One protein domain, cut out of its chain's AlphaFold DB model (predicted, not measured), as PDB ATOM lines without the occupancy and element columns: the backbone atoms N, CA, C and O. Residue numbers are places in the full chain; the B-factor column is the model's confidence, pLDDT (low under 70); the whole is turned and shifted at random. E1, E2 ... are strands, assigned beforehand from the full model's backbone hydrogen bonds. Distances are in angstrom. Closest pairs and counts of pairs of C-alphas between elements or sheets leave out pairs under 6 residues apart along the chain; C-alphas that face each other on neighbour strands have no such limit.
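AT A GLANCE: This is residues 690 to 838 of the 1144 residues of an uncharacterized protein of Bacteroidetes bacterium (UniProt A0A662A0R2). The chain is wound in stacked turns, a solenoid whose longest axis runs through the stack, with E1 at one end and E14 and E15 at the other. E3, E5, E7, E8, E10, E13 and E15 follow each other along the stack on one side, E2, E4 and E6 make a row on another, and the link between E5 and E6 bulges outward. The printed part has 149 residues, with no named helix and 15 named strands, numbered E1 to E15 along the chain; they form one branched, twisted sheet, its neighbour pairs parallel, in which E7 and E8 have three or more neighbours, and the class is all strand. The whole is compact, with a radius of gyration of the C-alphas of 14.1 A, and spans 36 by 33 by 24 A.

IN THESE COORDINATES: E1, residues 690 to 692, begins at C-alpha 690 (-48.948, 36.939, 15.024). E2 is residues 696 to 699; E3, residues 702 to 712, is 19.4 A long and bends by 106 degrees at residue 707. E4 is residues 718 to 722; E5, residues 725 to 733, is 20.5 A long and bends by 91 degrees at residue 728. E6, residues 741 to 747, is 19.0 A long. E7, residues 751 to 764, bends by 143 degrees at residue 760. E8, residues 767 to 782, the longest strand by residues, bends by 160 degrees at residue 776, and its first and last C-alphas are 9.7 A apart. Then come E9, residues 785 to 788; E10, residues 793 to 798, 16.5 A long; E11, 801 to 803; E12, 806 to 808; E13, 814 to 818; E14, 822 to 824; and E15, 832 to 835, which ends at C-alpha 835 (-20.913, 32.215, -3.183).

HOW THE PARTS SIT: E1 is the parallel neighbour of E3, with N 692 and O 711 at 2.8 A. E5 lies on the other side of E3, with N 703 and O 725 at 2.8 A. E4 has E2 on one side, with N 720 and O 696 at 2.8 A, and E6 on the other side, with N 747 and O 721 at 2.9 A. E7 has E5 and E6 on one side, with N 731 and O 756 at 2.8 A and N 763 and O 741 at 2.8 A, and E8 on the other side, with N 757 and O 775 at 2.8 A. On the other side of E8 from E7 lie E9, with N 768 and O 785 at 2.7 A, E10, with N 776 and O 796 at 2.8 A, and E11, with N 782 and O 802 at 2.8 A. E12 is an edge strand beside E9, with N 786 and O 806 at 2.8 A, and E14 one beside E11, with N 803 and O 823 at 2.9 A. E13 has E10 on one side, with N 797 and O 817 at 2.8 A, and E15 on the other side, with N 834 and O 816 at 2.8 A.

THE WHOLE: The two C-alphas farthest apart, those of Asn 699 and Asp 838, are 40.7 A apart. The printed part has no cut and no long link; E5 to E6 and E14 to E15 are short, the other links tight. The mean pLDDT of the printed part is 89.9, and residues 735 to 742 are under 70.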
ATOM      1  N   VAL A 690     -49.294  36.636  13.631       94.06
ATOM      2  CA  VAL A 690     -48.948  36.939  15.024       94.06
ATOM      3  C   VAL A 690     -48.028  38.153  15.025       94.06
ATOM      4  O   VAL A 690     -46.979  38.126  14.395       94.06
ATOM      5  N   THR A 691     -48.405  39.223  15.715       93.62
ATOM      6  CA  THR A 691     -47.600  40.441  15.829       93.62
ATOM      7  C   THR A 691     -47.042  40.555  17.238       93.62
ATOM      8  O   THR A 691     -47.787  40.682  18.207       93.62
ATOM      9  N   SER A 692     -45.722  40.556  17.376       93.62
ATOM     10  CA  SER A 692     -45.083  40.925  18.629       93.62
ATOM     11  C   SER A 692     -44.979  42.438  18.765       93.62
ATOM     12  O   SER A 692     -44.438  43.109  17.887       93.62
ATOM     13  N   ASN A 693     -45.427  42.964  19.900       92.88
ATOM     14  CA  ASN A 693     -45.319  44.376  20.259       92.88
ATOM     15  C   ASN A 693     -44.321  44.629  21.407       92.88
ATOM     16  O   ASN A 693     -44.196  45.754  21.889       92.88
ATOM     17  N   SER A 694     -43.590  43.598  21.835       92.75
ATOM     18  CA  SER A 694     -42.492  43.679  22.803       92.75
ATOM     19  C   SER A 694     -41.374  42.695  22.442       92.75
ATOM     20  O   SER A 694     -41.516  41.869  21.542       92.75
ATOM     21  N   THR A 695     -40.269  42.708  23.186       90.50
ATOM     22  CA  THR A 695     -39.347  41.564  23.182       90.50
ATOM     23  C   THR A 695     -40.113  40.284  23.521       90.50
ATOM     24  O   THR A 695     -40.850  40.258  24.511       90.50
ATOM     25  N   LEU A 696     -39.934  39.228  22.725       93.56
ATOM     26  CA  LEU A 696     -40.470  37.905  23.042       93.56
ATOM     27  C   LEU A 696     -39.390  37.066  23.705       93.56
ATOM     28  O   LEU A 696     -38.399  36.705  23.073       93.56
ATOM     29  N   ALA A 697     -39.592  36.755  24.981       94.62
ATOM     30  CA  ALA A 697     -38.718  35.877  25.740       94.62
ATOM     31  C   ALA A 697     -39.426  34.553  26.045       94.62
ATOM     32  O   ALA A 697     -40.532  34.548  26.588       94.62
ATOM     33  N   PHE A 698     -38.759  33.444  25.738       96.50
ATOM     34  CA  PHE A 698     -39.236  32.087  25.987       96.50
ATOM     35  C   PHE A 698     -38.209  31.288  26.784       96.50
ATOM     36  O   PHE A 698     -36.999  31.421  26.578       96.50
ATOM     37  N   ASN A 699     -38.694  30.438  27.686       95.69
ATOM     38  CA  ASN A 699     -37.864  29.625  28.567       95.69
ATOM     39  C   ASN A 699     -38.263  28.149  28.452       95.69
ATOM     40  O   ASN A 699     -39.336  27.745  28.891       95.69
ATOM     41  N   THR A 700     -37.386  27.333  27.869       95.06
ATOM     42  CA  THR A 700     -37.556  25.890  27.618       95.06
ATOM     43  C   THR A 700     -38.778  25.511  26.769       95.06
ATOM     44  O   THR A 700     -39.160  24.343  26.718       95.06
ATOM     45  N   THR A 701     -39.374  26.483  26.076       97.69
ATOM     46  CA  THR A 701     -40.598  26.316  25.284       97.69
ATOM     47  C   THR A 701     -40.311  25.731  23.906       97.69
ATOM     48  O   THR A 701     -39.389  26.152  23.207       97.69
ATOM     49  N   ILE A 702     -41.149  24.783  23.493       97.88
ATOM     50  CA  ILE A 702     -41.243  24.317  22.110       97.88
ATOM     51  C   ILE A 702     -42.258  25.202  21.383       97.88
ATOM     52  O   ILE A 702     -43.436  25.212  21.742       97.88
ATOM     53  N   ILE A 703     -41.798  25.952  20.386       98.00
ATOM     54  CA  ILE A 703     -42.611  26.888  19.612       98.00
ATOM     55  C   ILE A 703     -42.793  26.317  18.207       98.00
ATOM     56  O   ILE A 703     -41.816  26.008  17.527       98.00
ATOM     57  N   ASP A 704     -44.043  26.177  17.783       96.69
ATOM     58  CA  ASP A 704     -44.400  25.610  16.484       96.69
ATOM     59  C   ASP A 704     -45.453  26.483  15.802       96.69
ATOM     60  O   ASP A 704     -46.622  26.493  16.196       96.69
ATOM     61  N   PHE A 705     -45.042  27.266  14.809       94.25
ATOM     62  CA  PHE A 705     -45.963  28.181  14.138       94.25
ATOM     63  C   PHE A 705     -46.682  27.542  12.949       94.25
ATOM     64  O   PHE A 705     -47.534  28.207  12.370       94.25
ATOM     65  N   ASN A 706     -46.424  26.272  12.605       92.31
ATOM     66  CA  ASN A 706     -47.067  25.588  11.477       92.31
ATOM     67  C   ASN A 706     -47.088  26.437  10.180       92.31
ATOM     68  O   ASN A 706     -48.101  26.515   9.482       92.31
ATOM     69  N   TYR A 707     -45.967  27.091   9.871       90.94
ATOM     70  CA  TYR A 707     -45.736  28.032   8.764       90.94
ATOM     71  C   TYR A 707     -46.494  29.372   8.842       90.94
ATOM     72  O   TYR A 707     -46.584  30.098   7.849       90.94
ATOM     73  N   ASP A 708     -47.011  29.741  10.014       92.44
ATOM     74  CA  ASP A 708     -47.571  31.069  10.273       92.44
ATOM     75  C   ASP A 708     -46.469  32.148  10.369       92.44
ATOM     76  O   ASP A 708     -45.282  31.876  10.577       92.44
ATOM     77  N   THR A 709     -46.864  33.408  10.189       93.06
ATOM     78  CA  THR A 709     -45.967  34.564  10.197       93.06
ATOM     79  C   THR A 709     -45.936  35.248  11.564       93.06
ATOM     80  O   THR A 709     -46.957  35.765  12.026       93.06
ATOM     81  N   LEU A 710     -44.741  35.359  12.147       93.75
ATOM     82  CA  LEU A 710     -44.431  36.250  13.261       93.75
ATOM     83  C   LEU A 710     -43.922  37.598  12.728       93.75
ATOM     84  O   LEU A 710     -42.893  37.674  12.059       93.75
ATOM     85  N   VAL A 711     -44.626  38.677  13.049       91.88
ATOM     86  CA  VAL A 711     -44.258  40.051  12.699       91.88
ATOM     87  C   VAL A 711     -43.741  40.758  13.943       91.88
ATOM     88  O   VAL A 711     -44.438  40.790  14.951       91.88
ATOM     89  N   PHE A 712     -42.567  41.377  13.886       88.81
ATOM     90  CA  PHE A 712     -42.129  42.283  14.951       88.81
ATOM     91  C   PHE A 712     -42.533  43.727  14.643       88.81
ATOM     92  O   PHE A 712     -42.212  44.266  13.578       88.81
ATOM     93  N   ALA A 713     -43.252  44.342  15.583       84.69
ATOM     94  CA  ALA A 713     -43.582  45.757  15.551       84.69
ATOM     95  C   ALA A 713     -42.370  46.620  15.936       84.69
ATOM     96  O   ALA A 713     -41.362  46.167  16.472       84.69
ATOM     97  N   SER A 714     -42.489  47.919  15.691       74.31
ATOM     98  CA  SER A 714     -41.446  48.911  15.966       74.31
ATOM     99  C   SER A 714     -40.968  48.928  17.418       74.31
ATOM    100  O   SER A 714     -41.732  49.313  18.301       74.31
ATOM    101  N   GLY A 715     -39.687  48.626  17.644       73.50
ATOM    102  CA  GLY A 715     -39.088  48.600  18.982       73.50
ATOM    103  C   GLY A 715     -39.279  47.273  19.722       73.50
ATOM    104  O   GLY A 715     -38.819  47.142  20.852       73.50
ATOM    105  N   ALA A 716     -39.924  46.290  19.090       79.81
ATOM    106  CA  ALA A 716     -40.108  44.936  19.599       79.81
ATOM    107  C   ALA A 716     -39.089  43.945  19.007       79.81
ATOM    108  O   ALA A 716     -39.309  42.750  19.070       79.81
ATOM    109  N   ASP A 717     -37.975  44.401  18.437       80.19
ATOM    110  CA  ASP A 717     -37.129  43.645  17.500       80.19
ATOM    111  C   ASP A 717     -36.240  42.542  18.129       80.19
ATOM    112  O   ASP A 717     -35.156  42.263  17.619       80.19
ATOM    113  N   SER A 718     -36.631  41.927  19.249       86.62
ATOM    114  CA  SER A 718     -35.813  40.924  19.953       86.62
ATOM    115  C   SER A 718     -36.563  39.627  20.235       86.62
ATOM    116  O   SER A 718     -37.665  39.631  20.794       86.62
ATOM    117  N   LEU A 719     -35.902  38.514  19.912       90.81
ATOM    118  CA  LEU A 719     -36.336  37.151  20.209       90.81
ATOM    119  C   LEU A 719     -35.307  36.492  21.130       90.81
ATOM    120  O   LEU A 719     -34.160  36.280  20.744       90.81
ATOM    121  N   ILE A 720     -35.718  36.139  22.341       91.81
ATOM    122  CA  ILE A 720     -34.847  35.516  23.338       91.81
ATOM    123  C   ILE A 720     -35.356  34.104  23.606       91.81
ATOM    124  O   ILE A 720     -36.477  33.934  24.086       91.81
ATOM    125  N   LEU A 721     -34.523  33.099  23.333       94.31
ATOM    126  CA  LEU A 721     -34.810  31.700  23.656       94.31
ATOM    127  C   LEU A 721     -33.778  31.189  24.667       94.31
ATOM    128  O   LEU A 721     -32.579  31.170  24.386       94.31
ATOM    129  N   PHE A 722     -34.233  30.752  25.839       93.38
ATOM    130  CA  PHE A 722     -33.407  30.038  26.816       93.38
ATOM    131  C   PHE A 722     -33.833  28.566  26.853       93.38
ATOM    132  O   PHE A 722     -34.816  28.218  27.498       93.38
ATOM    133  N   GLY A 723     -33.119  27.696  26.141       91.06
ATOM    134  CA  GLY A 723     -33.551  26.323  25.857       91.06
ATOM    135  C   GLY A 723     -34.804  26.248  24.968       91.06
ATOM    136  O   GLY A 723     -35.395  27.263  24.610       91.06
ATOM    137  N   GLY A 724     -35.222  25.030  24.613       94.44
ATOM    138  CA  GLY A 724     -36.340  24.819  23.683       94.44
ATOM    139  C   GLY A 724     -35.963  25.088  22.221       94.44
ATOM    140  O   GLY A 724     -34.783  25.118  21.883       94.44
ATOM    141  N   PHE A 725     -36.953  25.238  21.341       95.25
ATOM    142  CA  PHE A 725     -36.717  25.558  19.928       95.25
ATOM    143  C   PHE A 725     -37.929  26.222  19.283       95.25
ATOM    144  O   PHE A 725     -39.055  26.032  19.741       95.25
ATOM    145  N   PHE A 726     -37.693  26.966  18.201       96.31
ATOM    146  CA  PHE A 726     -38.743  27.541  17.360       96.31
ATOM    147  C   PHE A 726     -38.666  26.938  15.958       96.31
ATOM    148  O   PHE A 726     -37.614  27.013  15.320       96.31
ATOM    149  N   LYS A 727     -39.758  26.313  15.505       95.44
ATOM    150  CA  LYS A 727     -39.848  25.714  14.179       95.44
ATOM    151  C   LYS A 727     -41.044  26.152  13.343       95.44
ATOM    152  O   LYS A 727     -42.042  26.629  13.891       95.44
ATOM    153  N   GLU A 728     -40.927  25.881  12.042       94.88
ATOM    154  CA  GLU A 728     -41.993  25.976  11.039       94.88
ATOM    155  C   GLU A 728     -42.643  27.363  11.069       94.88
ATOM    156  O   GLU A 728     -43.798  27.517  11.459       94.88
ATOM    157  N   GLY A 729     -41.894  28.410  10.721       93.62
ATOM    158  CA  GLY A 729     -42.392  29.781  10.829       93.62
ATOM    159  C   GLY A 729     -41.664  30.789   9.949       93.62
ATOM    160  O   GLY A 729     -40.509  30.605   9.563       93.62
ATOM    161  N   VAL A 730     -42.351  31.895   9.663       94.44
ATOM    162  CA  VAL A 730     -41.790  33.037   8.926       94.44
ATOM    163  C   VAL A 730     -41.673  34.228   9.874       94.44
ATOM    164  O   VAL A 730     -42.679  34.687  10.408       94.44
ATOM    165  N   ILE A 731     -40.469  34.756  10.082       93.50
ATOM    166  CA  ILE A 731     -40.225  35.952  10.898       93.50
ATOM    167  C   ILE A 731     -39.997  37.143   9.974       93.50
ATOM    168  O   ILE A 731     -39.064  37.138   9.172       93.50
ATOM    169  N   ILE A 732     -40.815  38.187  10.101       90.00
ATOM    170  CA  ILE A 732     -40.691  39.400   9.280       90.00
ATOM    171  C   ILE A 732     -40.694  40.684  10.114       90.00
ATOM    172  O   ILE A 732     -41.267  40.742  11.206       90.00
ATOM    173  N   LYS A 733     -40.110  41.747   9.556       77.38
ATOM    174  CA  LYS A 733     -40.255  43.121  10.060       77.38
ATOM    175  C   LYS A 733     -41.450  43.816   9.408       77.38
ATOM    176  O   LYS A 733     -41.714  43.611   8.221       77.38
ATOM    177  N   GLU A 734     -42.143  44.695  10.132       72.62
ATOM    178  CA  GLU A 734     -43.090  45.620   9.494       72.62
ATOM    179  C   GLU A 734     -42.401  46.548   8.472       72.62
ATOM    180  O   GLU A 734     -41.291  47.042   8.681       72.62
ATOM    181  N   ALA A 735     -43.086  46.825   7.356       57.75
ATOM    182  CA  ALA A 735     -42.574  47.675   6.285       57.75
ATOM    183  C   ALA A 735     -42.453  49.153   6.725       57.75
ATOM    184  O   ALA A 735     -43.427  49.749   7.183       57.75
ATOM    185  N   GLY A 736     -41.275  49.768   6.518       57.03
ATOM    186  CA  GLY A 736     -41.070  51.224   6.632       57.03
ATOM    187  C   GLY A 736     -40.148  51.737   7.752       57.03
ATOM    188  O   GLY A 736     -40.216  52.927   8.050       57.03
ATOM    189  N   LYS A 737     -39.308  50.903   8.389       53.12
ATOM    190  CA  LYS A 737     -38.431  51.320   9.513       53.12
ATOM    191  C   LYS A 737     -36.995  50.774   9.387       53.12
ATOM    192  O   LYS A 737     -36.808  49.556   9.383       53.12
ATOM    193  N   THR A 738     -35.991  51.655   9.295       45.81
ATOM    194  CA  THR A 738     -34.580  51.311   8.996       45.81
ATOM    195  C   THR A 738     -33.687  51.111  10.228       45.81
ATOM    196  O   THR A 738     -33.841  51.811  11.228       45.81
ATOM    197  N   THR A 739     -32.728  50.182  10.069       50.09
ATOM    198  CA  THR A 739     -31.630  49.694  10.937       50.09
ATOM    199  C   THR A 739     -31.989  48.731  12.088       50.09
ATOM    200  O   THR A 739     -32.846  49.026  12.920       50.09
ATOM    201  N   GLY A 740     -31.345  47.548  12.093       56.69
ATOM    202  CA  GLY A 740     -31.178  46.627  13.236       56.69
ATOM    203  C   GLY A 740     -32.310  45.647  13.590       56.69
ATOM    204  O   GLY A 740     -32.733  45.621  14.743       56.69
ATOM    205  N   PHE A 741     -32.831  44.848  12.649       62.72
ATOM    206  CA  PHE A 741     -33.950  43.928  12.925       62.72
ATOM    207  C   PHE A 741     -33.538  42.506  13.348       62.72
ATOM    208  O   PHE A 741     -32.567  41.950  12.851       62.72
ATOM    209  N   LEU A 742     -34.323  41.940  14.278       68.81
ATOM    210  CA  LEU A 742     -34.166  40.648  14.962       68.81
ATOM    211  C   LEU A 742     -32.840  40.475  15.715       68.81
ATOM    212  O   LEU A 742     -32.047  39.612  15.361       68.81
ATOM    213  N   ASN A 743     -32.667  41.193  16.830       71.94
ATOM    214  CA  ASN A 743     -31.664  40.845  17.840       71.94
ATOM    215  C   ASN A 743     -32.092  39.547  18.541       71.94
ATOM    216  O   ASN A 743     -32.814  39.544  19.546       71.94
ATOM    217  N   SER A 744     -31.727  38.432  17.925       78.31
ATOM    218  CA  SER A 744     -31.955  37.104  18.471       78.31
ATOM    219  C   SER A 744     -30.859  36.781  19.479       78.31
ATOM    220  O   SER A 744     -29.709  37.117  19.260       78.31
ATOM    221  N   ASN A 745     -31.208  36.162  20.603       79.69
ATOM    222  CA  ASN A 745     -30.230  35.659  21.567       79.69
ATOM    223  C   ASN A 745     -30.683  34.277  22.031       79.69
ATOM    224  O   ASN A 745     -31.651  34.157  22.794       79.69
ATOM    225  N   LEU A 746     -30.014  33.237  21.527       88.38
ATOM    226  CA  LEU A 746     -30.321  31.857  21.877       88.38
ATOM    227  C   LEU A 746     -29.293  31.354  22.890       88.38
ATOM    228  O   LEU A 746     -28.081  31.458  22.717       88.38
ATOM    229  N   SER A 747     -29.780  30.776  23.976       87.38
ATOM    230  CA  SER A 747     -28.950  30.260  25.065       87.38
ATOM    231  C   SER A 747     -29.534  28.952  25.597       87.38
ATOM    232  O   SER A 747     -30.620  28.542  25.194       87.38
ATOM    233  N   GLY A 748     -28.797  28.233  26.449       86.19
ATOM    234  CA  GLY A 748     -29.276  26.961  27.012       86.19
ATOM    235  C   GLY A 748     -29.562  25.872  25.964       86.19
ATOM    236  O   GLY A 748     -30.501  25.105  26.144       86.19
ATOM    237  N   ASP A 749     -28.781  25.828  24.876       88.44
ATOM    238  CA  ASP A 749     -28.966  24.932  23.718       88.44
ATOM    239  C   ASP A 749     -30.263  25.158  22.904       88.44
ATOM    240  O   ASP A 749     -30.727  24.243  22.223       88.44
ATOM    241  N   ALA A 750     -30.821  26.374  22.923       93.69
ATOM    242  CA  ALA A 750     -31.910  26.758  22.023       93.69
ATOM    243  C   ALA A 750     -31.473  26.855  20.549       93.69
ATOM    244  O   ALA A 750     -30.334  27.225  20.255       93.69
ATOM    245  N   TYR A 751     -32.397  26.553  19.629       94.38
ATOM    246  CA  TYR A 751     -32.179  26.623  18.179       94.38
ATOM    247  C   TYR A 751     -33.463  26.963  17.406       94.38
ATOM    248  O   TYR A 751     -34.575  26.821  17.921       94.38
ATOM    249  N   LEU A 752     -33.303  27.402  16.156       95.38
ATOM    250  CA  LEU A 752     -34.391  27.563  15.187       95.38
ATOM    251  C   LEU A 752     -34.352  26.442  14.129       95.38
ATOM    252  O   LEU A 752     -33.277  25.933  13.819       95.38
ATOM    253  N   GLN A 753     -35.495  26.045  13.568       94.88
ATOM    254  CA  GLN A 753     -35.574  24.969  12.568       94.88
ATOM    255  C   GLN A 753     -36.663  25.230  11.524       94.88
ATOM    256  O   GLN A 753     -37.790  25.513  11.902       94.88
ATOM    257  N   ASP A 754     -36.385  25.033  10.235       95.12
ATOM    258  CA  ASP A 754     -37.382  25.247   9.169       95.12
ATOM    259  C   ASP A 754     -37.991  26.661   9.243       95.12
ATOM    260  O   ASP A 754     -39.199  26.843   9.423       95.12
ATOM    261  N   MET A 755     -37.109  27.667   9.223       95.50
ATOM    262  CA  MET A 755     -37.474  29.074   9.397       95.50
ATOM    263  C   MET A 755     -37.052  29.930   8.201       95.50
ATOM    264  O   MET A 755     -35.957  29.774   7.652       95.50
ATOM    265  N   GLU A 756     -37.896  30.910   7.878       95.94
ATOM    266  CA  GLU A 756     -37.579  32.014   6.968       95.94
ATOM    267  C   GLU A 756     -37.529  33.335   7.750       95.94
ATOM    268  O   GLU A 756     -38.489  33.690   8.433       95.94
ATOM    269  N   ILE A 757     -36.427  34.084   7.653       94.19
ATOM    270  CA  ILE A 757     -36.257  35.396   8.298       94.19
ATOM    271  C   ILE A 757     -36.126  36.469   7.213       94.19
ATOM    272  O   ILE A 757     -35.202  36.430   6.406       94.19
ATOM    273  N   ILE A 758     -37.046  37.436   7.188       92.12
ATOM    274  CA  ILE A 758     -37.165  38.437   6.118       92.12
ATOM    275  C   ILE A 758     -37.091  39.854   6.701       92.12
ATOM    276  O   ILE A 758     -37.972  40.280   7.453       92.12
ATOM    277  N   GLY A 759     -36.081  40.627   6.306       87.00
ATOM    278  CA  GLY A 759     -35.915  42.020   6.725       87.00
ATOM    279  C   GLY A 759     -34.749  42.698   6.011       87.00
ATOM    280  O   GLY A 759     -33.827  42.022   5.595       87.00
ATOM    281  N   ALA A 760     -34.781  44.026   5.858       82.94
ATOM    282  CA  ALA A 760     -33.714  44.750   5.153       82.94
ATOM    283  C   ALA A 760     -32.334  44.567   5.816       82.94
ATOM    284  O   ALA A 760     -31.375  44.278   5.110       82.94
ATOM    285  N   ASP A 761     -32.289  44.649   7.153       81.62
ATOM    286  CA  ASP A 761     -31.108  44.406   7.991       81.62
ATOM    287  C   ASP A 761     -31.475  43.380   9.076       81.62
ATOM    288  O   ASP A 761     -32.423  43.613   9.830       81.62
ATOM    289  N   ILE A 762     -30.756  42.263   9.164       87.62
ATOM    290  CA  ILE A 762     -30.977  41.149  10.094       87.62
ATOM    291  C   ILE A 762     -29.739  41.009  10.990       87.62
ATOM    292  O   ILE A 762     -28.682  40.607  10.512       87.62
ATOM    293  N   ASN A 763     -29.862  41.298  12.287       86.44
ATOM    294  CA  ASN A 763     -28.728  41.349  13.217       86.44
ATOM    295  C   ASN A 763     -28.723  40.159  14.180       86.44
ATOM    296  O   ASN A 763     -29.446  40.141  15.171       86.44
ATOM    297  N   LEU A 764     -27.860  39.180  13.940       90.06
ATOM    298  CA  LEU A 764     -27.738  37.994  14.782       90.06
ATOM    299  C   LEU A 764     -26.791  38.275  15.957       90.06
ATOM    300  O   LEU A 764     -25.569  38.291  15.798       90.06
ATOM    301  N   GLY A 765     -27.374  38.521  17.132       83.56
ATOM    302  CA  GLY A 765     -26.656  38.707  18.392       83.56
ATOM    303  C   GLY A 765     -26.477  37.400  19.172       83.56
ATOM    304  O   GLY A 765     -27.145  36.399  18.925       83.56
ATOM    305  N   GLY A 766     -25.572  37.401  20.152       84.94
ATOM    306  CA  GLY A 766     -25.319  36.224  20.990       84.94
ATOM    307  C   GLY A 766     -25.034  34.947  20.185       84.94
ATOM    308  O   GLY A 766     -24.467  34.967  19.096       84.94
ATOM    309  N   LEU A 767     -25.453  33.800  20.710       89.31
ATOM    310  CA  LEU A 767     -25.319  32.527  20.011       89.31
ATOM    311  C   LEU A 767     -26.575  32.245  19.169       89.31
ATOM    312  O   LEU A 767     -27.622  31.912  19.713       89.31
ATOM    313  N   PHE A 768     -26.463  32.311  17.844       92.75
ATOM    314  CA  PHE A 768     -27.486  31.874  16.896       92.75
ATOM    315  C   PHE A 768     -27.209  30.442  16.422       92.75
ATOM    316  O   PHE A 768     -26.149  30.136  15.872       92.75
ATOM    317  N   GLN A 769     -28.178  29.548  16.630       92.50
ATOM    318  CA  GLN A 769     -28.090  28.134  16.263       92.50
ATOM    319  C   GLN A 769     -29.296  27.719  15.434       92.50
ATOM    320  O   GLN A 769     -30.426  28.086  15.765       92.50
ATOM    321  N   TYR A 770     -29.067  26.904  14.407       94.31
ATOM    322  CA  TYR A 770     -30.135  26.448  13.522       94.31
ATOM    323  C   TYR A 770     -30.018  24.974  13.102       94.31
ATOM    324  O   TYR A 770     -28.928  24.399  13.115       94.31
ATOM    325  N   ASN A 771     -31.151  24.386  12.719       93.31
ATOM    326  CA  ASN A 771     -31.272  23.141  11.951       93.31
ATOM    327  C   ASN A 771     -31.965  23.429  10.610       93.31
ATOM    328  O   ASN A 771     -32.732  24.391  10.516       93.31
ATOM    329  N   ASP A 772     -31.751  22.582   9.601       81.75
ATOM    330  CA  ASP A 772     -32.295  22.833   8.270       81.75
ATOM    331  C   ASP A 772     -33.789  22.564   8.137       81.75
ATOM    332  O   ASP A 772     -34.337  21.673   8.801       81.75
ATOM    333  N   PRO A 773     -34.422  23.269   7.180       90.19
ATOM    334  CA  PRO A 773     -33.855  24.365   6.366       90.19
ATOM    335  C   PRO A 773     -33.814  25.718   7.109       90.19
ATOM    336  O   PRO A 773     -34.612  25.968   8.009       90.19
ATOM    337  N   MET A 774     -32.889  26.607   6.730       94.75
ATOM    338  CA  MET A 774     -32.815  27.981   7.252       94.75
ATOM    339  C   MET A 774     -32.557  28.982   6.120       94.75
ATOM    340  O   MET A 774     -31.590  28.835   5.368       94.75
ATOM    341  N   SER A 775     -33.389  30.022   6.028       96.06
ATOM    342  CA  SER A 775     -33.286  31.047   4.982       96.06
ATOM    343  C   SER A 775     -33.376  32.461   5.550       96.06
ATOM    344  O   SER A 775     -34.290  32.777   6.309       96.06
ATOM    345  N   PHE A 776     -32.473  33.335   5.113       95.44
ATOM    346  CA  PHE A 776     -32.469  34.765   5.414       95.44
ATOM    347  C   PHE A 776     -32.676  35.567   4.129       95.44
ATOM    348  O   PHE A 776     -32.056  35.264   3.113       95.44
ATOM    349  N   TYR A 777     -33.510  36.602   4.169       94.12
ATOM    350  CA  TYR A 777     -33.785  37.492   3.041       94.12
ATOM    351  C   TYR A 777     -33.486  38.942   3.431       94.12
ATOM    352  O   TYR A 777     -34.311  39.573   4.097       94.12
ATOM    353  N   GLY A 778     -32.324  39.443   2.996       90.25
ATOM    354  CA  GLY A 778     -31.788  40.779   3.285       90.25
ATOM    355  C   GLY A 778     -30.333  40.772   3.761       90.25
ATOM    356  O   GLY A 778     -29.670  39.737   3.696       90.25
ATOM    357  N   HIS A 779     -29.836  41.926   4.219       90.31
ATOM    358  CA  HIS A 779     -28.477  42.065   4.749       90.31
ATOM    359  C   HIS A 779     -28.379  41.397   6.125       90.31
ATOM    360  O   HIS A 779     -29.117  41.772   7.033       90.31
ATOM    361  N   VAL A 780     -27.479  40.433   6.310       93.00
ATOM    362  CA  VAL A 780     -27.285  39.725   7.584       93.00
ATOM    363  C   VAL A 780     -25.995  40.196   8.251       93.00
ATOM    364  O   VAL A 780     -24.910  40.005   7.714       93.00
ATOM    365  N   THR A 781     -26.098  40.768   9.448       91.69
ATOM    366  CA  THR A 781     -24.950  41.077  10.307       91.69
ATOM    367  C   THR A 781     -24.846  40.049  11.429       91.69
ATOM    368  O   THR A 781     -25.801  39.839  12.173       91.69
ATOM    369  N   ILE A 782     -23.688  39.408  11.566       93.50
ATOM    370  CA  ILE A 782     -23.378  38.474  12.653       93.50
ATOM    371  C   ILE A 782     -22.502  39.203  13.661       93.50
ATOM    372  O   ILE A 782     -21.337  39.476  13.377       93.50
ATOM    373  N   GLU A 783     -23.062  39.505  14.829       89.81
ATOM    374  CA  GLU A 783     -22.378  40.271  15.881       89.81
ATOM    375  C   GLU A 783     -21.667  39.374  16.905       89.81
ATOM    376  O   GLU A 783     -20.725  39.801  17.563       89.81
ATOM    377  N   ASP A 784     -22.108  38.122  17.051       91.50
ATOM    378  CA  ASP A 784     -21.478  37.119  17.917       91.50
ATOM    379  C   ASP A 784     -21.432  35.774  17.172       91.50
ATOM    380  O   ASP A 784     -20.766  35.703  16.153       91.50
ATOM    381  N   THR A 785     -22.100  34.694  17.573       93.56
ATOM    382  CA  THR A 785     -21.819  33.365  17.001       93.56
ATOM    383  C   THR A 785     -22.942  32.852  16.101       93.56
ATOM    384  O   THR A 785     -24.058  32.675  16.575       93.56
ATOM    385  N   LEU A 786     -22.638  32.474  14.855       94.69
ATOM    386  CA  LEU A 786     -23.515  31.677  13.982       94.69
ATOM    387  C   LEU A 786     -22.979  30.242  13.842       94.69
ATOM    388  O   LEU A 786     -21.819  30.038  13.475       94.69
ATOM    389  N   GLN A 787     -23.829  29.243  14.099       94.00
ATOM    390  CA  GLN A 787     -23.490  27.823  13.925       94.00
ATOM    391  C   GLN A 787     -24.714  26.940  13.625       94.00
ATOM    392  O   GLN A 787     -25.850  27.291  13.943       94.00
ATOM    393  N   ASN A 788     -24.481  25.727  13.124       93.94
ATOM    394  CA  ASN A 788     -25.481  24.654  13.105       93.94
ATOM    395  C   ASN A 788     -25.717  24.060  14.512       93.94
ATOM    396  O   ASN A 788     -24.850  24.129  15.386       93.94
ATOM    397  N   TYR A 789     -26.874  23.436  14.745       91.81
ATOM    398  CA  TYR A 789     -27.193  22.827  16.038       91.81
ATOM    399  C   TYR A 789     -26.707  21.374  16.165       91.81
ATOM    400  O   TYR A 789     -25.845  21.111  17.006       91.81
ATOM    401  N   TYR A 790     -27.233  20.415  15.389       85.81
ATOM    402  CA  TYR A 790     -26.873  18.996  15.591       85.81
ATOM    403  C   TYR A 790     -26.615  18.174  14.329       85.81
ATOM    404  O   TYR A 790     -25.939  17.159  14.432       85.81
ATOM    405  N   THR A 791     -27.111  18.546  13.154       87.25
ATOM    406  CA  THR A 791     -26.903  17.765  11.920       87.25
ATOM    407  C   THR A 791     -26.012  18.506  10.919       87.25
ATOM    408  O   THR A 791     -25.375  19.499  11.271       87.25
ATOM    409  N   HIS A 792     -25.851  17.969   9.707       89.44
ATOM    410  CA  HIS A 792     -25.180  18.698   8.628       89.44
ATOM    411  C   HIS A 792     -26.209  19.652   8.027       89.44
ATOM    412  O   HIS A 792     -27.142  19.162   7.398       89.44
ATOM    413  N   GLU A 793     -26.033  20.951   8.241       91.62
ATOM    414  CA  GLU A 793     -27.070  21.964   8.003       91.62
ATOM    415  C   GLU A 793     -26.559  23.085   7.087       91.62
ATOM    416  O   GLU A 793     -25.375  23.414   7.094       91.62
ATOM    417  N   THR A 794     -27.458  23.688   6.324       92.81
ATOM    418  CA  THR A 794     -27.331  24.702   5.286       92.81
ATOM    419  C   THR A 794     -28.222  25.904   5.595       92.81
ATOM    420  O   THR A 794     -29.442  25.858   5.431       92.81
ATOM    421  N   ALA A 795     -27.601  27.036   5.926       94.88
ATOM    422  CA  ALA A 795     -28.292  28.321   5.900       94.88
ATOM    423  C   ALA A 795     -28.066  29.015   4.551       94.88
ATOM    424  O   ALA A 795     -26.940  29.080   4.051       94.88
ATOM    425  N   THR A 796     -29.138  29.548   3.963       96.88
ATOM    426  CA  THR A 796     -29.069  30.349   2.733       96.88
ATOM    427  C   THR A 796     -29.353  31.813   3.044       96.88
ATOM    428  O   THR A 796     -30.370  32.133   3.651       96.88
ATOM    429  N   ILE A 797     -28.460  32.702   2.618       97.25
ATOM    430  CA  ILE A 797     -28.548  34.149   2.799       97.25
ATOM    431  C   ILE A 797     -28.771  34.782   1.428       97.25
ATOM    432  O   ILE A 797     -27.868  34.850   0.592       97.25
ATOM    433  N   TYR A 798     -30.004  35.230   1.209       96.31
ATOM    434  CA  TYR A 798     -30.427  35.980   0.035       96.31
ATOM    435  C   TYR A 798     -30.152  37.477   0.240       96.31
ATOM    436  O   TYR A 798     -31.080  38.270   0.424       96.31
ATOM    437  N   GLY A 799     -28.872  37.848   0.261       94.19
ATOM    438  CA  GLY A 799     -28.394  39.211   0.488       94.19
ATOM    439  C   GLY A 799     -26.926  39.252   0.910       94.19
ATOM    440  O   GLY A 799     -26.220  38.243   0.837       94.19
ATOM    441  N   ASP A 800     -26.485  40.436   1.322       94.25
ATOM    442  CA  ASP A 800     -25.131  40.689   1.813       94.25
ATOM    443  C   ASP A 800     -24.936  40.124   3.231       94.25
ATOM    444  O   ASP A 800     -25.890  40.004   4.004       94.25
ATOM    445  N   LEU A 801     -23.692  39.821   3.597       95.94
ATOM    446  CA  LEU A 801     -23.297  39.368   4.924       95.94
ATOM    447  C   LEU A 801     -22.169  40.242   5.490       95.94
ATOM    448  O   LEU A 801     -21.085  40.328   4.915       95.94
ATOM    449  N   THR A 802     -22.374  40.785   6.686       93.62
ATOM    450  CA  THR A 802     -21.301  41.334   7.522       93.62
ATOM    451  C   THR A 802     -21.022  40.379   8.680       93.62
ATOM    452  O   THR A 802     -21.924  40.055   9.449       93.62
ATOM    453  N   ASN A 803     -19.782  39.921   8.837       95.19
ATOM    454  CA  ASN A 803     -19.374  39.097   9.975       95.19
ATOM    455  C   ASN A 803     -18.450  39.889  10.900       95.19
ATOM    456  O   ASN A 803     -17.281  40.068  10.571       95.19
ATOM    457  N   ASN A 804     -18.957  40.305  12.058       91.56
ATOM    458  CA  ASN A 804     -18.175  40.893  13.150       91.56
ATOM    459  C   ASN A 804     -17.844  39.869  14.250       91.56
ATOM    460  O   ASN A 804     -16.969  40.116  15.076       91.56
ATOM    461  N   GLY A 805     -18.538  38.729  14.267       93.31
ATOM    462  CA  GLY A 805     -18.450  37.720  15.314       93.31
ATOM    463  C   GLY A 805     -17.715  36.442  14.895       93.31
ATOM    464  O   GLY A 805     -16.574  36.481  14.455       93.31
ATOM    465  N   THR A 806     -18.321  35.274  15.107       95.56
ATOM    466  CA  THR A 806     -17.769  33.944  14.823       95.56
ATOM    467  C   THR A 806     -18.754  33.104  14.014       95.56
ATOM    468  O   THR A 806     -19.827  32.744  14.491       95.56
ATOM    469  N   ILE A 807     -18.350  32.683  12.822       97.38
ATOM    470  CA  ILE A 807     -19.064  31.685  12.020       97.38
ATOM    471  C   ILE A 807     -18.322  30.360  12.146       97.38
ATOM    472  O   ILE A 807     -17.152  30.284  11.771       97.38
ATOM    473  N   ARG A 808     -18.963  29.303  12.658       95.44
ATOM    474  CA  ARG A 808     -18.281  28.016  12.881       95.44
ATOM    475  C   ARG A 808     -19.198  26.801  12.840       95.44
ATOM    476  O   ARG A 808     -20.411  26.898  12.996       95.44
ATOM    477  N   ASP A 809     -18.579  25.633  12.719       93.88
ATOM    478  CA  ASP A 809     -19.235  24.356  12.990       93.88
ATOM    479  C   ASP A 809     -19.478  24.188  14.505       93.88
ATOM    480  O   ASP A 809     -18.678  24.636  15.340       93.88
ATOM    481  N   LYS A 810     -20.565  23.505  14.889       91.69
ATOM    482  CA  LYS A 810     -20.732  23.011  16.270       91.69
ATOM    483  C   LYS A 810     -20.153  21.605  16.430       91.69
ATOM    484  O   LYS A 810     -19.078  21.435  16.997       91.69
ATOM    485  N   TYR A 811     -20.888  20.596  15.957       85.38
ATOM    486  CA  TYR A 811     -20.500  19.177  16.029       85.38
ATOM    487  C   TYR A 811     -20.355  18.527  14.651       85.38
ATOM    488  O   TYR A 811     -19.520  17.645  14.465       85.38
ATOM    489  N   TYR A 812     -21.182  18.958  13.702       90.81
ATOM    490  CA  TYR A 812     -21.192  18.521  12.310       90.81
ATOM    491  C   TYR A 812     -21.052  19.745  11.407       90.81
ATOM    492  O   TYR A 812     -20.995  20.871  11.894       90.81
ATOM    493  N   ASN A 813     -21.019  19.527  10.099       92.88
ATOM    494  CA  ASN A 813     -20.691  20.576   9.144       92.88
ATOM    495  C   ASN A 813     -21.794  21.644   9.046       92.88
ATOM    496  O   ASN A 813     -22.957  21.313   8.801       92.88
ATOM    497  N   CYS A 814     -21.398  22.909   9.181       94.19
ATOM    498  CA  CYS A 814     -22.195  24.095   8.904       94.19
ATOM    499  C   CYS A 814     -21.903  24.587   7.477       94.19
ATOM    500  O   CYS A 814     -20.769  24.946   7.132       94.19
ATOM    501  N   TYR A 815     -22.933  24.617   6.638       95.31
ATOM    502  CA  TYR A 815     -22.880  25.083   5.259       95.31
ATOM    503  C   TYR A 815     -23.586  26.434   5.122       95.31
ATOM    504  O   TYR A 815     -24.687  26.619   5.639       95.31
ATOM    505  N   LEU A 816     -22.963  27.366   4.401       96.75
ATOM    506  CA  LEU A 816     -23.534  28.674   4.083       96.75
ATOM    507  C   LEU A 816     -23.611  28.869   2.572       96.75
ATOM    508  O   LEU A 816     -22.636  28.620   1.864       96.75
ATOM    509  N   HIS A 817     -24.749  29.351   2.085       97.00
ATOM    510  CA  HIS A 817     -24.922  29.847   0.719       97.00
ATOM    511  C   HIS A 817     -25.196  31.351   0.770       97.00
ATOM    512  O   HIS A 817     -26.109  31.761   1.481       97.00
ATOM    513  N   ILE A 818     -24.418  32.161   0.049       97.62
ATOM    514  CA  ILE A 818     -24.493  33.629   0.111       97.62
ATOM    515  C   ILE A 818     -24.625  34.205  -1.298       97.62
ATOM    516  O   ILE A 818     -23.760  33.989  -2.159       97.62
ATOM    517  N   THR A 819     -25.695  34.970  -1.520       96.69
ATOM    518  CA  THR A 819     -25.972  35.587  -2.823       96.69
ATOM    519  C   THR A 819     -25.483  37.031  -2.960       96.69
ATOM    520  O   THR A 819     -25.465  37.526  -4.079       96.69
ATOM    521  N   GLY A 820     -25.130  37.717  -1.869       95.38
ATOM    522  CA  GLY A 820     -24.641  39.104  -1.884       95.38
ATOM    523  C   GLY A 820     -23.165  39.247  -1.513       95.38
ATOM    524  O   GLY A 820     -22.398  38.280  -1.580       95.38
ATOM    525  N   ASP A 821     -22.782  40.459  -1.131       94.94
ATOM    526  CA  ASP A 821     -21.417  40.831  -0.755       94.94
ATOM    527  C   ASP A 821     -21.056  40.371   0.661       94.94
ATOM    528  O   ASP A 821     -21.922  40.145   1.503       94.94
ATOM    529  N   ILE A 822     -19.761  40.241   0.941       95.88
ATOM    530  CA  ILE A 822     -19.224  39.827   2.236       95.88
ATOM    531  C   ILE A 822     -18.301  40.918   2.787       95.88
ATOM    532  O   ILE A 822     -17.266  41.218   2.194       95.88
ATOM    533  N   ASN A 823     -18.616  41.449   3.969       92.62
ATOM    534  CA  ASN A 823     -17.667  42.195   4.798       92.62
ATOM    535  C   ASN A 823     -17.211  41.286   5.948       92.62
ATOM    536  O   ASN A 823     -17.996  40.954   6.837       92.62
ATOM    537  N   GLN A 824     -15.951  40.862   5.924       93.44
ATOM    538  CA  GLN A 824     -15.394  39.926   6.895       93.44
ATOM    539  C   GLN A 824     -14.496  40.663   7.891       93.44
ATOM    540  O   GLN A 824     -13.432  41.153   7.523       93.44
ATOM    541  N   ASN A 825     -14.930  40.719   9.148       90.19
ATOM    542  CA  ASN A 825     -14.239  41.376  10.259       90.19
ATOM    543  C   ASN A 825     -14.039  40.444  11.475       90.19
ATOM    544  O   ASN A 825     -13.227  40.744  12.340       90.19
ATOM    545  N   GLY A 826     -14.743  39.313  11.546       90.56
ATOM    546  CA  GLY A 826     -14.695  38.364  12.659       90.56
ATOM    547  C   GLY A 826     -13.926  37.070  12.364       90.56
ATOM    548  O   GLY A 826     -13.121  36.982  11.439       90.56
ATOM    549  N   ILE A 827     -14.210  36.015  13.129       94.56
ATOM    550  CA  ILE A 827     -13.717  34.647  12.916       94.56
ATOM    551  C   ILE A 827     -14.657  33.915  11.949       94.56
ATOM    552  O   ILE A 827     -15.879  33.962  12.102       94.56
ATOM    553  N   TRP A 828     -14.103  33.205  10.965       97.06
ATOM    554  CA  TRP A 828     -14.890  32.434   9.998       97.06
ATOM    555  C   TRP A 828     -14.243  31.078   9.703       97.06
ATOM    556  O   TRP A 828     -13.263  30.984   8.963       97.06
ATOM    557  N   GLU A 829     -14.815  30.022  10.282       95.50
ATOM    558  CA  GLU A 829     -14.251  28.668  10.399       95.50
ATOM    559  C   GLU A 829     -15.256  27.545  10.061       95.50
ATOM    560  O   GLU A 829     -14.997  26.374  10.339       95.50
ATOM    561  N   ASN A 830     -16.431  27.849   9.499       95.50
ATOM    562  CA  ASN A 830     -17.390  26.799   9.140       95.50
ATOM    563  C   ASN A 830     -16.874  25.870   8.029       95.50
ATOM    564  O   ASN A 830     -15.972  26.203   7.258       95.50
ATOM    565  N   ASN A 831     -17.512  24.708   7.902       95.25
ATOM    566  CA  ASN A 831     -17.089  23.683   6.961       95.25
ATOM    567  C   ASN A 831     -17.076  24.149   5.502       95.25
ATOM    568  O   ASN A 831     -16.131  23.834   4.781       95.25
ATOM    569  N   ARG A 832     -18.131  24.849   5.054       95.19
ATOM    570  CA  ARG A 832     -18.243  25.322   3.668       95.19
ATOM    571  C   ARG A 832     -19.062  26.595   3.524       95.19
ATOM    572  O   ARG A 832     -20.223  26.625   3.926       95.19
ATOM    573  N   THR A 833     -18.523  27.562   2.794       97.25
ATOM    574  CA  THR A 833     -19.252  28.732   2.293       97.25
ATOM    575  C   THR A 833     -19.265  28.716   0.768       97.25
ATOM    576  O   THR A 833     -18.213  28.617   0.141       97.25
ATOM    577  N   THR A 834     -20.443  28.824   0.158       97.31
ATOM    578  CA  THR A 834     -20.617  28.905  -1.297       97.31
ATOM    579  C   THR A 834     -21.144  30.282  -1.677       97.31
ATOM    580  O   THR A 834     -22.217  30.673  -1.222       97.31
ATOM    581  N   LEU A 835     -20.427  30.990  -2.551       97.19
ATOM    582  CA  LEU A 835     -20.913  32.215  -3.183       97.19
ATOM    583  C   LEU A 835     -21.721  31.852  -4.431       97.19
ATOM    584  O   LEU A 835     -21.186  31.295  -5.397       97.19
ATOM    585  N   ASN A 836     -23.015  32.159  -4.403       93.38
ATOM    586  CA  ASN A 836     -23.995  31.744  -5.408       93.38
ATOM    587  C   ASN A 836     -24.980  32.869  -5.794       93.38
ATOM    588  O   ASN A 836     -26.132  32.578  -6.119       93.38
ATOM    589  N   GLY A 837     -24.531  34.129  -5.786       91.19
ATOM    590  CA  GLY A 837     -25.289  35.295  -6.270       91.19
ATOM    591  C   GLY A 837     -25.281  35.454  -7.785       91.19
ATOM    592  O   GLY A 837     -24.374  34.973  -8.433       91.19
ATOM    593  N   ASP A 838     -26.255  36.116  -8.399       89.25
ATOM    594  CA  ASP A 838     -26.283  36.320  -9.859       89.25
ATOM    595  C   ASP A 838     -25.630  37.636 -10.327       89.25
ATOM    596  O   ASP A 838     -25.372  37.793 -11.524       89.25
TER     597      ASP A 838